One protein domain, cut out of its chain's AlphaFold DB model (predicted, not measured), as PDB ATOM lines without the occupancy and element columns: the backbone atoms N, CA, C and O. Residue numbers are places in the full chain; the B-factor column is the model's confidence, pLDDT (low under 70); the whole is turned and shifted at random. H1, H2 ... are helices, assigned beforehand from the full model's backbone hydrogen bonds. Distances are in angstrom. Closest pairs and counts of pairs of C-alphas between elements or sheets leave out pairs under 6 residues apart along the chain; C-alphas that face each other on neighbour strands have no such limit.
ATOM      1  N   SER A 832     154.163 133.504 170.491       78.94
ATOM      2  CA  SER A 832     155.358 134.364 170.468       78.94
ATOM      3  C   SER A 832     155.587 135.034 171.825       78.94
ATOM      4  O   SER A 832     156.647 134.861 172.416       78.94
ATOM      5  N   ARG A 833     154.563 135.699 172.384       79.62
ATOM      6  CA  ARG A 833     154.654 136.349 173.707       79.62
ATOM      7  C   ARG A 833     154.954 135.361 174.839       79.62
ATOM      8  O   ARG A 833     155.534 135.748 175.853       79.62
ATOM      9  N   MET A 834     154.534 134.103 174.702       75.00
ATOM     10  CA  MET A 834     154.855 133.036 175.647       75.00
ATOM     11  C   MET A 834     156.309 132.572 175.498       75.00
ATOM     12  O   MET A 834     156.981 132.409 176.512       75.00
ATOM     13  N   ALA A 835     156.818 132.433 174.270       77.00
ATOM     14  CA  ALA A 835     158.222 132.124 174.003       77.00
ATOM     15  C   ALA A 835     159.160 133.231 174.519       77.00
ATOM     16  O   ALA A 835     160.117 132.924 175.227       77.00
ATOM     17  N   ASP A 836     158.838 134.505 174.268       79.94
ATOM     18  CA  ASP A 836     159.599 135.661 174.768       79.94
ATOM     19  C   ASP A 836     159.711 135.645 176.306       79.94
ATOM     20  O   ASP A 836     160.796 135.817 176.867       79.94
ATOM     21  N   LYS A 837     158.598 135.360 177.001       79.88
ATOM     22  CA  LYS A 837     158.572 135.219 178.466       79.88
ATOM     23  C   LYS A 837     159.346 134.000 178.960       79.88
ATOM     24  O   LYS A 837     160.068 134.106 179.945       79.88
ATOM     25  N   LEU A 838     159.203 132.842 178.313       77.31
ATOM     26  CA  LEU A 838     159.952 131.631 178.673       77.31
ATOM     27  C   LEU A 838     161.463 131.833 178.501       77.31
ATOM     28  O   LEU A 838     162.246 131.331 179.304       77.31
ATOM     29  N   GLU A 839     161.869 132.622 177.510       79.25
ATOM     30  CA  GLU A 839     163.258 133.007 177.289       79.25
ATOM     31  C   GLU A 839     163.777 134.000 178.349       79.25
ATOM     32  O   GLU A 839     164.915 133.876 178.805       79.25
ATOM     33  N   GLU A 840     162.952 134.945 178.805       80.19
ATOM     34  CA  GLU A 840     163.265 135.794 179.964       80.19
ATOM     35  C   GLU A 840     163.401 134.963 181.255       80.19
ATOM     36  O   GLU A 840     164.397 135.089 181.971       80.19
ATOM     37  N   PHE A 841     162.473 134.033 181.512       76.88
ATOM     38  CA  PHE A 841     162.575 133.082 182.624       76.88
ATOM     39  C   PHE A 841     163.852 132.235 182.543       76.88
ATOM     40  O   PHE A 841     164.547 132.100 183.550       76.88
ATOM     41  N   ARG A 842     164.211 131.712 181.361       79.81
ATOM     42  CA  ARG A 842     165.444 130.934 181.159       79.81
ATOM     43  C   ARG A 842     166.686 131.745 181.529       79.81
ATOM     44  O   ARG A 842     167.524 131.259 182.288       79.81
ATOM     45  N   LYS A 843     166.786 132.989 181.049       80.44
ATOM     46  CA  LYS A 843     167.889 133.905 181.387       80.44
ATOM     47  C   LYS A 843     167.975 134.177 182.889       80.44
ATOM     48  O   LYS A 843     169.068 134.104 183.448       80.44
ATOM     49  N   ASN A 844     166.844 134.437 183.544       79.38
ATOM     50  CA  ASN A 844     166.795 134.728 184.978       79.38
ATOM     51  C   ASN A 844     167.205 133.511 185.826       79.38
ATOM     52  O   ASN A 844     168.064 133.640 186.697       79.38
ATOM     53  N   VAL A 845     166.698 132.314 185.509       75.06
ATOM     54  CA  VAL A 845     167.068 131.057 186.188       75.06
ATOM     55  C   VAL A 845     168.561 130.745 186.024       75.06
ATOM     56  O   VAL A 845     169.226 130.388 186.997       75.06
ATOM     57  N   ILE A 846     169.124 130.922 184.822       76.31
ATOM     58  CA  ILE A 846     170.568 130.743 184.592       76.31
ATOM     59  C   ILE A 846     171.376 131.780 185.388       76.31
ATOM     60  O   ILE A 846     172.376 131.425 186.015       76.31
ATOM     61  N   PHE A 847     170.941 133.044 185.421       76.44
ATOM     62  CA  PHE A 847     171.613 134.094 186.189       76.44
ATOM     63  C   PHE A 847     171.622 133.796 187.696       76.44
ATOM     64  O   PHE A 847     172.676 133.895 188.326       76.44
ATOM     65  N   GLU A 848     170.495 133.377 188.273       75.62
ATOM     66  CA  GLU A 848     170.398 132.992 189.684       75.62
ATOM     67  C   GLU A 848     171.296 131.795 190.022       75.62
ATOM     68  O   GLU A 848     172.117 131.882 190.938       75.62
ATOM     69  N   ILE A 849     171.213 130.706 189.253       71.31
ATOM     70  CA  ILE A 849     171.948 129.463 189.536       71.31
ATOM     71  C   ILE A 849     173.464 129.638 189.356       71.31
ATOM     72  O   ILE A 849     174.242 129.193 190.205       71.31
ATOM     73  N   VAL A 850     173.898 130.309 188.284       69.19
ATOM     74  CA  VAL A 850     175.325 130.471 187.961       69.19
ATOM     75  C   VAL A 850     175.961 131.633 188.732       69.19
ATOM     76  O   VAL A 850     177.096 131.510 189.188       69.19
ATOM     77  N   THR A 851     175.253 132.755 188.911       67.88
ATOM     78  CA  THR A 851     175.855 134.000 189.432       67.88
ATOM     79  C   THR A 851     175.582 134.224 190.917       67.88
ATOM     80  O   THR A 851     176.490 134.637 191.641       67.88
ATOM     81  N   GLN A 852     174.357 133.961 191.388       67.62
ATOM     82  CA  GLN A 852     173.982 134.191 192.791       67.62
ATOM     83  C   GLN A 852     174.284 132.972 193.668       67.62
ATOM     84  O   GLN A 852     174.913 133.109 194.715       67.62
ATOM     85  N   LEU A 853     173.871 131.780 193.227       66.75
ATOM     86  CA  LEU A 853     174.098 130.524 193.947       66.75
ATOM     87  C   LEU A 853     175.492 129.933 193.702       66.75
ATOM     88  O   LEU A 853     175.935 129.126 194.506       66.75
ATOM     89  N   GLN A 854     176.192 130.327 192.630       72.00
ATOM     90  CA  GLN A 854     177.531 129.820 192.278       72.00
ATOM     91  C   GLN A 854     177.602 128.281 192.210       72.00
ATOM     92  O   GLN A 854     178.604 127.667 192.587       72.00
ATOM     93  N   MET A 855     176.524 127.641 191.742       72.19
ATOM     94  CA  MET A 855     176.447 126.184 191.685       72.19
ATOM     95  C   MET A 855     177.381 125.638 190.588       72.19
ATOM     96  O   MET A 855     177.284 126.077 189.439       72.19
ATOM     97  N   PRO A 856     178.266 124.667 190.885       66.31
ATOM     98  CA  PRO A 856     179.071 124.021 189.855       66.31
ATOM     99  C   PRO A 856     178.175 123.157 188.954       66.31
ATOM    100  O   PRO A 856     177.524 122.232 189.437       66.31
ATOM    101  N   MET A 857     178.161 123.454 187.652       66.44
ATOM    102  CA  MET A 857     177.489 122.650 186.621       66.44
ATOM    103  C   MET A 857     178.501 122.030 185.658       66.44
ATOM    104  O   MET A 857     179.587 122.579 185.446       66.44
ATOM    105  N   ASP A 858     178.116 120.920 185.028       73.12
ATOM    106  CA  ASP A 858     178.888 120.341 183.934       73.12
ATOM    107  C   ASP A 858     178.815 121.239 182.686       73.12
ATOM    108  O   ASP A 858     177.813 121.909 182.419       73.12
ATOM    109  N   LYS A 859     179.902 121.278 181.905       68.56
ATOM    110  CA  LYS A 859     180.030 122.203 180.762       68.56
ATOM    111  C   LYS A 859     178.973 121.964 179.688       68.56
ATOM    112  O   LYS A 859     178.471 122.926 179.115       68.56
ATOM    113  N   ASP A 860     178.630 120.707 179.442       67.06
ATOM    114  CA  ASP A 860     177.674 120.329 178.403       67.06
ATOM    115  C   ASP A 860     176.229 120.656 178.823       67.06
ATOM    116  O   ASP A 860     175.449 121.139 178.004       67.06
ATOM    117  N   GLU A 861     175.905 120.532 180.118       69.62
ATOM    118  CA  GLU A 861     174.634 120.998 180.697       69.62
ATOM    119  C   GLU A 861     174.501 122.529 180.569       69.62
ATOM    120  O   GLU A 861     173.453 123.035 180.164       69.62
ATOM    121  N   LEU A 862     175.582 123.278 180.833       71.19
ATOM    122  CA  LEU A 862     175.620 124.734 180.654       71.19
ATOM    123  C   LEU A 862     175.456 125.145 179.179       71.19
ATOM    124  O   LEU A 862     174.737 126.104 178.892       71.19
ATOM    125  N   ILE A 863     176.087 124.432 178.239       71.31
ATOM    126  CA  ILE A 863     175.943 124.686 176.795       71.31
ATOM    127  C   ILE A 863     174.503 124.416 176.346       71.31
ATOM    128  O   ILE A 863     173.908 125.272 175.686       71.31
ATOM    129  N   ALA A 864     173.913 123.287 176.746       70.88
ATOM    130  CA  ALA A 864     172.535 122.938 176.407       70.88
ATOM    131  C   ALA A 864     171.515 123.958 176.950       70.88
ATOM    132  O   ALA A 864     170.593 124.343 176.236       70.88
ATOM    133  N   LEU A 865     171.720 124.465 178.172       67.69
ATOM    134  CA  LEU A 865     170.881 125.514 178.762       67.69
ATOM    135  C   LEU A 865     171.065 126.894 178.108       67.69
ATOM    136  O   LEU A 865     170.110 127.667 178.077       67.69
ATOM    137  N   THR A 866     172.253 127.208 177.578       69.25
ATOM    138  CA  THR A 866     172.585 128.540 177.020       69.25
ATOM    139  C   THR A 866     172.296 128.663 175.516       69.25
ATOM    140  O   THR A 866     172.085 129.768 175.016       69.25
ATOM    141  N   THR A 867     172.275 127.553 174.776       72.75
ATOM    142  CA  THR A 867     172.128 127.555 173.308       72.75
ATOM    143  C   THR A 867     170.763 128.100 172.871       72.75
ATOM    144  O   THR A 867     169.741 127.835 173.501       72.75
ATOM    145  N   MET A 868     170.738 128.881 171.793       67.69
ATOM    146  CA  MET A 868     169.517 129.346 171.127       67.69
ATOM    147  C   MET A 868     169.270 128.478 169.894       67.69
ATOM    148  O   MET A 868     170.157 128.387 169.050       67.69
ATOM    149  N   VAL A 869     168.077 127.896 169.764       68.69
ATOM    150  CA  VAL A 869     167.637 127.268 168.507       68.69
ATOM    151  C   VAL A 869     166.997 128.352 167.643       68.69
ATOM    152  O   VAL A 869     166.026 128.984 168.057       68.69
ATOM    153  N   THR A 870     167.561 128.610 166.467       61.91
ATOM    154  CA  THR A 870     167.042 129.616 165.527       61.91
ATOM    155  C   THR A 870     165.966 129.018 164.619       61.91
ATOM    156  O   THR A 870     166.162 127.899 164.144       61.91
ATOM    157  N   PRO A 871     164.875 129.745 164.303       61.00
ATOM    158  CA  PRO A 871     163.892 129.281 163.328       61.00
ATOM    159  C   PRO A 871     164.519 129.009 161.955       61.00
ATOM    160  O   PRO A 871     165.325 129.799 161.462       61.00
ATOM    161  N   SER A 872     164.100 127.906 161.345       60.41
ATOM    162  CA  SER A 872     164.387 127.487 159.972       60.41
ATOM    163  C   SER A 872     163.054 127.159 159.295       60.41
ATOM    164  O   SER A 872     162.102 126.811 159.988       60.41
ATOM    165  N   ASP A 873     162.974 127.224 157.966       63.78
ATOM    166  CA  ASP A 873     161.744 126.880 157.228       63.78
ATOM    167  C   ASP A 873     161.450 125.359 157.205       63.78
ATOM    168  O   ASP A 873     160.414 124.931 156.697       63.78
ATOM    169  N   ASP A 874     162.359 124.535 157.740       74.88
ATOM    170  CA  ASP A 874     162.244 123.074 157.820       74.88
ATOM    171  C   ASP A 874     162.060 122.623 159.283       74.88
ATOM    172  O   ASP A 874     163.031 122.412 160.022       74.88
ATOM    173  N   ASP A 875     160.797 122.483 159.709       73.44
ATOM    174  CA  ASP A 875     160.400 122.100 161.075       73.44
ATOM    175  C   ASP A 875     161.114 120.831 161.571       73.44
ATOM    176  O   ASP A 875     161.460 120.713 162.753       73.44
ATOM    177  N   ALA A 876     161.370 119.870 160.677       75.81
ATOM    178  CA  ALA A 876     162.017 118.612 161.030       75.81
ATOM    179  C   ALA A 876     163.466 118.818 161.503       75.81
ATOM    180  O   ALA A 876     163.938 118.080 162.373       75.81
ATOM    181  N   ALA A 877     164.174 119.828 160.989       72.56
ATOM    182  CA  ALA A 877     165.515 120.169 161.456       72.56
ATOM    183  C   ALA A 877     165.483 120.745 162.883       72.56
ATOM    184  O   ALA A 877     166.261 120.309 163.735       72.56
ATOM    185  N   ILE A 878     164.531 121.647 163.163       74.94
ATOM    186  CA  ILE A 878     164.346 122.286 164.477       74.94
ATOM    187  C   ILE A 878     164.101 121.227 165.557       74.94
ATOM    188  O   ILE A 878     164.798 121.199 166.574       74.94
ATOM    189  N   TRP A 879     163.151 120.312 165.335       76.12
ATOM    190  CA  TRP A 879     162.823 119.282 166.327       76.12
ATOM    191  C   TRP A 879     163.989 118.327 166.601       76.12
ATOM    192  O   TRP A 879     164.205 117.954 167.753       76.12
ATOM    193  N   ASN A 880     164.790 117.981 165.589       80.06
ATOM    194  CA  ASN A 880     165.987 117.160 165.788       80.06
ATOM    195  C   ASN A 880     167.082 117.890 166.591       80.06
ATOM    196  O   ASN A 880     167.748 117.264 167.419       80.06
ATOM    197  N   GLU A 881     167.253 119.204 166.414       76.44
ATOM    198  CA  GLU A 881     168.180 120.000 167.229       76.44
ATOM    199  C   GLU A 881     167.693 120.140 168.682       76.44
ATOM    200  O   GLU A 881     168.468 119.921 169.617       76.44
ATOM    201  N   VAL A 882     166.396 120.388 168.893       77.19
ATOM    202  CA  VAL A 882     165.769 120.437 170.227       77.19
ATOM    203  C   VAL A 882     165.876 119.089 170.953       77.19
ATOM    204  O   VAL A 882     166.224 119.053 172.137       77.19
ATOM    205  N   LEU A 883     165.642 117.967 170.265       77.19
ATOM    206  CA  LEU A 883     165.820 116.620 170.825       77.19
ATOM    207  C   LEU A 883     167.286 116.347 171.194       77.19
ATOM    208  O   LEU A 883     167.565 115.804 172.263       77.19
ATOM    209  N   LYS A 884     168.239 116.788 170.365       79.12
ATOM    210  CA  LYS A 884     169.672 116.670 170.659       79.12
ATOM    211  C   LYS A 884     170.074 117.489 171.892       79.12
ATOM    212  O   LYS A 884     170.745 116.949 172.770       79.12
ATOM    213  N   LEU A 885     169.642 118.747 171.993       74.31
ATOM    214  CA  LEU A 885     169.949 119.619 173.135       74.31
ATOM    215  C   LEU A 885     169.304 119.114 174.434       74.31
ATOM    216  O   LEU A 885     169.977 119.031 175.459       74.31
ATOM    217  N   SER A 886     168.033 118.704 174.386       70.56
ATOM    218  CA  SER A 886     167.336 118.145 175.555       70.56
ATOM    219  C   SER A 886     167.921 116.807 176.022       70.56
ATOM    220  O   SER A 886     168.014 116.588 177.228       70.56
ATOM    221  N   SER A 887     168.424 115.958 175.113       72.75
ATOM    222  CA  SER A 887     169.129 114.717 175.485       72.75
ATOM    223  C   SER A 887     170.416 114.949 176.292       72.75
ATOM    224  O   SER A 887     170.852 114.058 177.021       72.75
ATOM    225  N   GLY A 888     171.002 116.150 176.206       68.31
ATOM    226  CA  GLY A 888     172.175 116.553 176.984       68.31
ATOM    227  C   GLY A 888     171.876 116.974 178.430       68.31
ATOM    228  O   GLY A 888     172.811 117.111 179.215       68.31
ATOM    229  N   VAL A 889     170.605 117.170 178.810       69.56
ATOM    230  CA  VAL A 889     170.218 117.666 180.144       69.56
ATOM    231  C   VAL A 889     169.487 116.585 180.934       69.56
ATOM    232  O   VAL A 889     168.290 116.353 180.760       69.56
ATOM    233  N   ASN A 890     170.178 115.957 181.890       75.19
ATOM    234  CA  ASN A 890     169.523 115.072 182.852       75.19
ATOM    235  C   ASN A 890     168.789 115.907 183.917       75.19
ATOM    236  O   ASN A 890     169.337 116.255 184.965       75.19
ATOM    237  N   THR A 891     167.524 116.223 183.638       72.75
ATOM    238  CA  THR A 891     166.660 117.054 184.491       72.75
ATOM    239  C   THR A 891     166.538 116.531 185.925       72.75
ATOM    240  O   THR A 891     166.531 117.331 186.858       72.75
ATOM    241  N   GLN A 892     166.515 115.211 186.136       77.50
ATOM    242  CA  GLN A 892     166.440 114.612 187.474       77.50
ATOM    243  C   GLN A 892     167.737 114.820 188.275       77.50
ATOM    244  O   GLN A 892     167.683 115.270 189.422       77.50
ATOM    245  N   LYS A 893     168.905 114.565 187.665       77.94
ATOM    246  CA  LYS A 893     170.234 114.843 188.250       77.94
ATOM    247  C   LYS A 893     170.376 116.328 188.592       77.94
ATOM    248  O   LYS A 893     170.823 116.662 189.691       77.94
ATOM    249  N   PHE A 894     169.973 117.208 187.675       73.12
ATOM    250  CA  PHE A 894     170.025 118.657 187.850       73.12
ATOM    251  C   PHE A 894     169.144 119.124 189.020       73.12
ATOM    252  O   PHE A 894     169.657 119.720 189.967       73.12
ATOM    253  N   VAL A 895     167.850 118.778 189.025       80.00
ATOM    254  CA  VAL A 895     166.913 119.158 190.100       80.00
ATOM    255  C   VAL A 895     167.364 118.611 191.457       80.00
ATOM    256  O   VAL A 895     167.349 119.347 192.442       80.00
ATOM    257  N   PHE A 896     167.838 117.362 191.526       81.00
ATOM    258  CA  PHE A 896     168.395 116.803 192.762       81.00
ATOM    259  C   PHE A 896     169.615 117.595 193.259       81.00
ATOM    260  O   PHE A 896     169.730 117.864 194.457       81.00
ATOM    261  N   SER A 897     170.501 118.009 192.349       77.38
ATOM    262  CA  SER A 897     171.705 118.781 192.677       77.38
ATOM    263  C   SER A 897     171.361 120.178 193.202       77.38
ATOM    264  O   SER A 897     171.877 120.568 194.252       77.38
ATOM    265  N   VAL A 898     170.419 120.880 192.560       79.19
ATOM    266  CA  VAL A 898     169.893 122.178 193.022       79.19
ATOM    267  C   VAL A 898     169.240 122.042 194.402       79.19
ATOM    268  O   VAL A 898     169.608 122.756 195.334       79.19
ATOM    269  N   VAL A 899     168.318 121.085 194.578       82.44
ATOM    270  CA  VAL A 899     167.606 120.863 195.853       82.44
ATOM    271  C   VAL A 899     168.571 120.507 196.985       82.44
ATOM    272  O   VAL A 899     168.396 120.979 198.112       82.44
ATOM    273  N   LYS A 900     169.608 119.707 196.708       84.44
ATOM    274  CA  LYS A 900     170.663 119.406 197.680       84.44
ATOM    275  C   LYS A 900     171.468 120.661 198.032       84.44
ATOM    276  O   LYS A 900     171.621 120.958 199.212       84.44
ATOM    277  N   TYR A 901     171.938 121.416 197.040       81.81
ATOM    278  CA  TYR A 901     172.765 122.604 197.262       81.81
ATOM    279  C   TYR A 901     172.029 123.695 198.056       81.81
ATOM    280  O   TYR A 901     172.572 124.236 199.022       81.81
ATOM    281  N   VAL A 902     170.759 123.961 197.730       82.62
ATOM    282  CA  VAL A 902     169.897 124.898 198.475       82.62
ATOM    283  C   VAL A 902     169.655 124.416 199.913       82.62
ATOM    284  O   VAL A 902     169.670 125.213 200.851       82.62
ATOM    285  N   ARG A 903     169.498 123.104 200.133       84.81
ATOM    286  CA  ARG A 903     169.352 122.520 201.478       84.81
ATOM    287  C   ARG A 903     170.631 122.647 202.308       84.81
ATOM    288  O   ARG A 903     170.561 123.026 203.478       84.81
ATOM    289  N   ASP A 904     171.785 122.354 201.718       83.50
ATOM    290  CA  ASP A 904     173.077 122.384 202.408       83.50
ATOM    291  C   ASP A 904     173.499 123.829 202.740       83.50
ATOM    292  O   ASP A 904     173.919 124.102 203.868       83.50
ATOM    293  N   THR A 905     173.286 124.784 201.827       79.44
ATOM    294  CA  THR A 905     173.510 126.223 202.082       79.44
ATOM    295  C   THR A 905     172.537 126.796 203.119       79.44
ATOM    296  O   THR A 905     172.972 127.502 204.032       79.44
ATOM    297  N   TYR A 906     171.248 126.432 203.079       84.62
ATOM    298  CA  TYR A 906     170.282 126.798 204.125       84.62
ATOM    299  C   TYR A 906     170.703 126.270 205.507       84.62
ATOM    300  O   TYR A 906     170.629 126.995 206.503       84.62
ATOM    301  N   ASN A 907     171.191 125.028 205.584       81.19
ATOM    302  CA  ASN A 907     171.683 124.441 206.830       81.19
ATOM    303  C   ASN A 907     172.919 125.183 207.373       81.19
ATOM    304  O   ASN A 907     172.973 125.457 208.574       81.19
ATOM    305  N   GLN A 908     173.860 125.585 206.511       82.19
ATOM    306  CA  GLN A 908     175.001 126.425 206.904       82.19
ATOM    307  C   GLN A 908     174.545 127.804 207.412       82.19
ATOM    308  O   GLN A 908     174.933 128.214 208.505       82.19
ATOM    309  N   ALA A 909     173.645 128.487 206.697       82.44
ATOM    310  CA  ALA A 909     173.094 129.775 207.128       82.44
ATOM    311  C   ALA A 909     172.342 129.673 208.473       82.44
ATOM    312  O   ALA A 909     172.462 130.547 209.338       82.44
ATOM    313  N   LYS A 910     171.607 128.576 208.694       85.19
ATOM    314  CA  LYS A 910     170.928 128.263 209.961       85.19
ATOM    315  C   LYS A 910     171.921 128.022 211.104       85.19
ATOM    316  O   LYS A 910     171.662 128.482 212.219       85.19
ATOM    317  N   GLN A 911     173.050 127.366 210.832       81.62
ATOM    318  CA  GLN A 911     174.135 127.171 211.795       81.62
ATOM    319  C   GLN A 911     174.833 128.498 212.129       81.62
ATOM    320  O   GLN A 911     174.908 128.845 213.306       81.62
TER     321      GLN A 911
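What this domain is: This is residues 832 to 911 of the 1071 residues of the protein "Autophagy-related protein 11" of Mucor circinelloides f. circinelloides (strain 1006PhL) (UniProt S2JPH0). Four helices make a loose, elongated frame: H3 and H4 follow each other end to end as a wide V along the length, and H1 lies across from the corner of that V, on its open side, without reaching the far end of H4. The short H2 sits between H1 and H3, and the last residues of H4, 906 to 911, stick out at one end. The printed part has 80 residues with four named helices, in the order H1, H2, H3, H4, and no named strand; the class is all helix. The whole is loose, with a radius of gyration of the C-alphas of 15.5 A, and spans 56 by 25 by 17 A.

Where its parts are: Find C-alpha 832 at (155.358, 134.364, 170.468); from there H1, residues 832 to 852, runs 29.1 A. H4, equally 21 residues, runs from residue 891 to 911 over 30.1 A and ends at C-alpha 911, at (174.135, 127.171, 211.795). H3, residues 875 to 887, covers 18.4 A from C-alpha 875 at (160.400, 122.100, 161.075). H2 is residues 859 to 866.

How they stand to each other: Start at H1: it is close to but not clearly touching H2, with Ile 846 and Leu 865 as the closest C-alphas, 7.8 A apart. Their lines stand at a steep tilt of 37 degrees, only just steep, opposite ways. Look next at Ala 864 and Leu 885, the closest C-alphas of H2 and H3, 5.3 A apart; these helices are close but not clearly touching, at a steep tilt of 43 degrees, opposite ways. H1 and H4 are only just apart, closest 8.3 A, and H3 and H4 are apart. In H1, H2, H3 and H4 every O i to N i+4 pair is within hydrogen-bond range.

The domain as a whole: The farthest C-alphas, of Asp 873 and Gln 911, are 56.0 A apart. The printed part has no cut. The link from H3 to H4 is tight. Mean pLDDT of the printed part is 74.9, and you find values under 70 at, among others, residues 868 to 873.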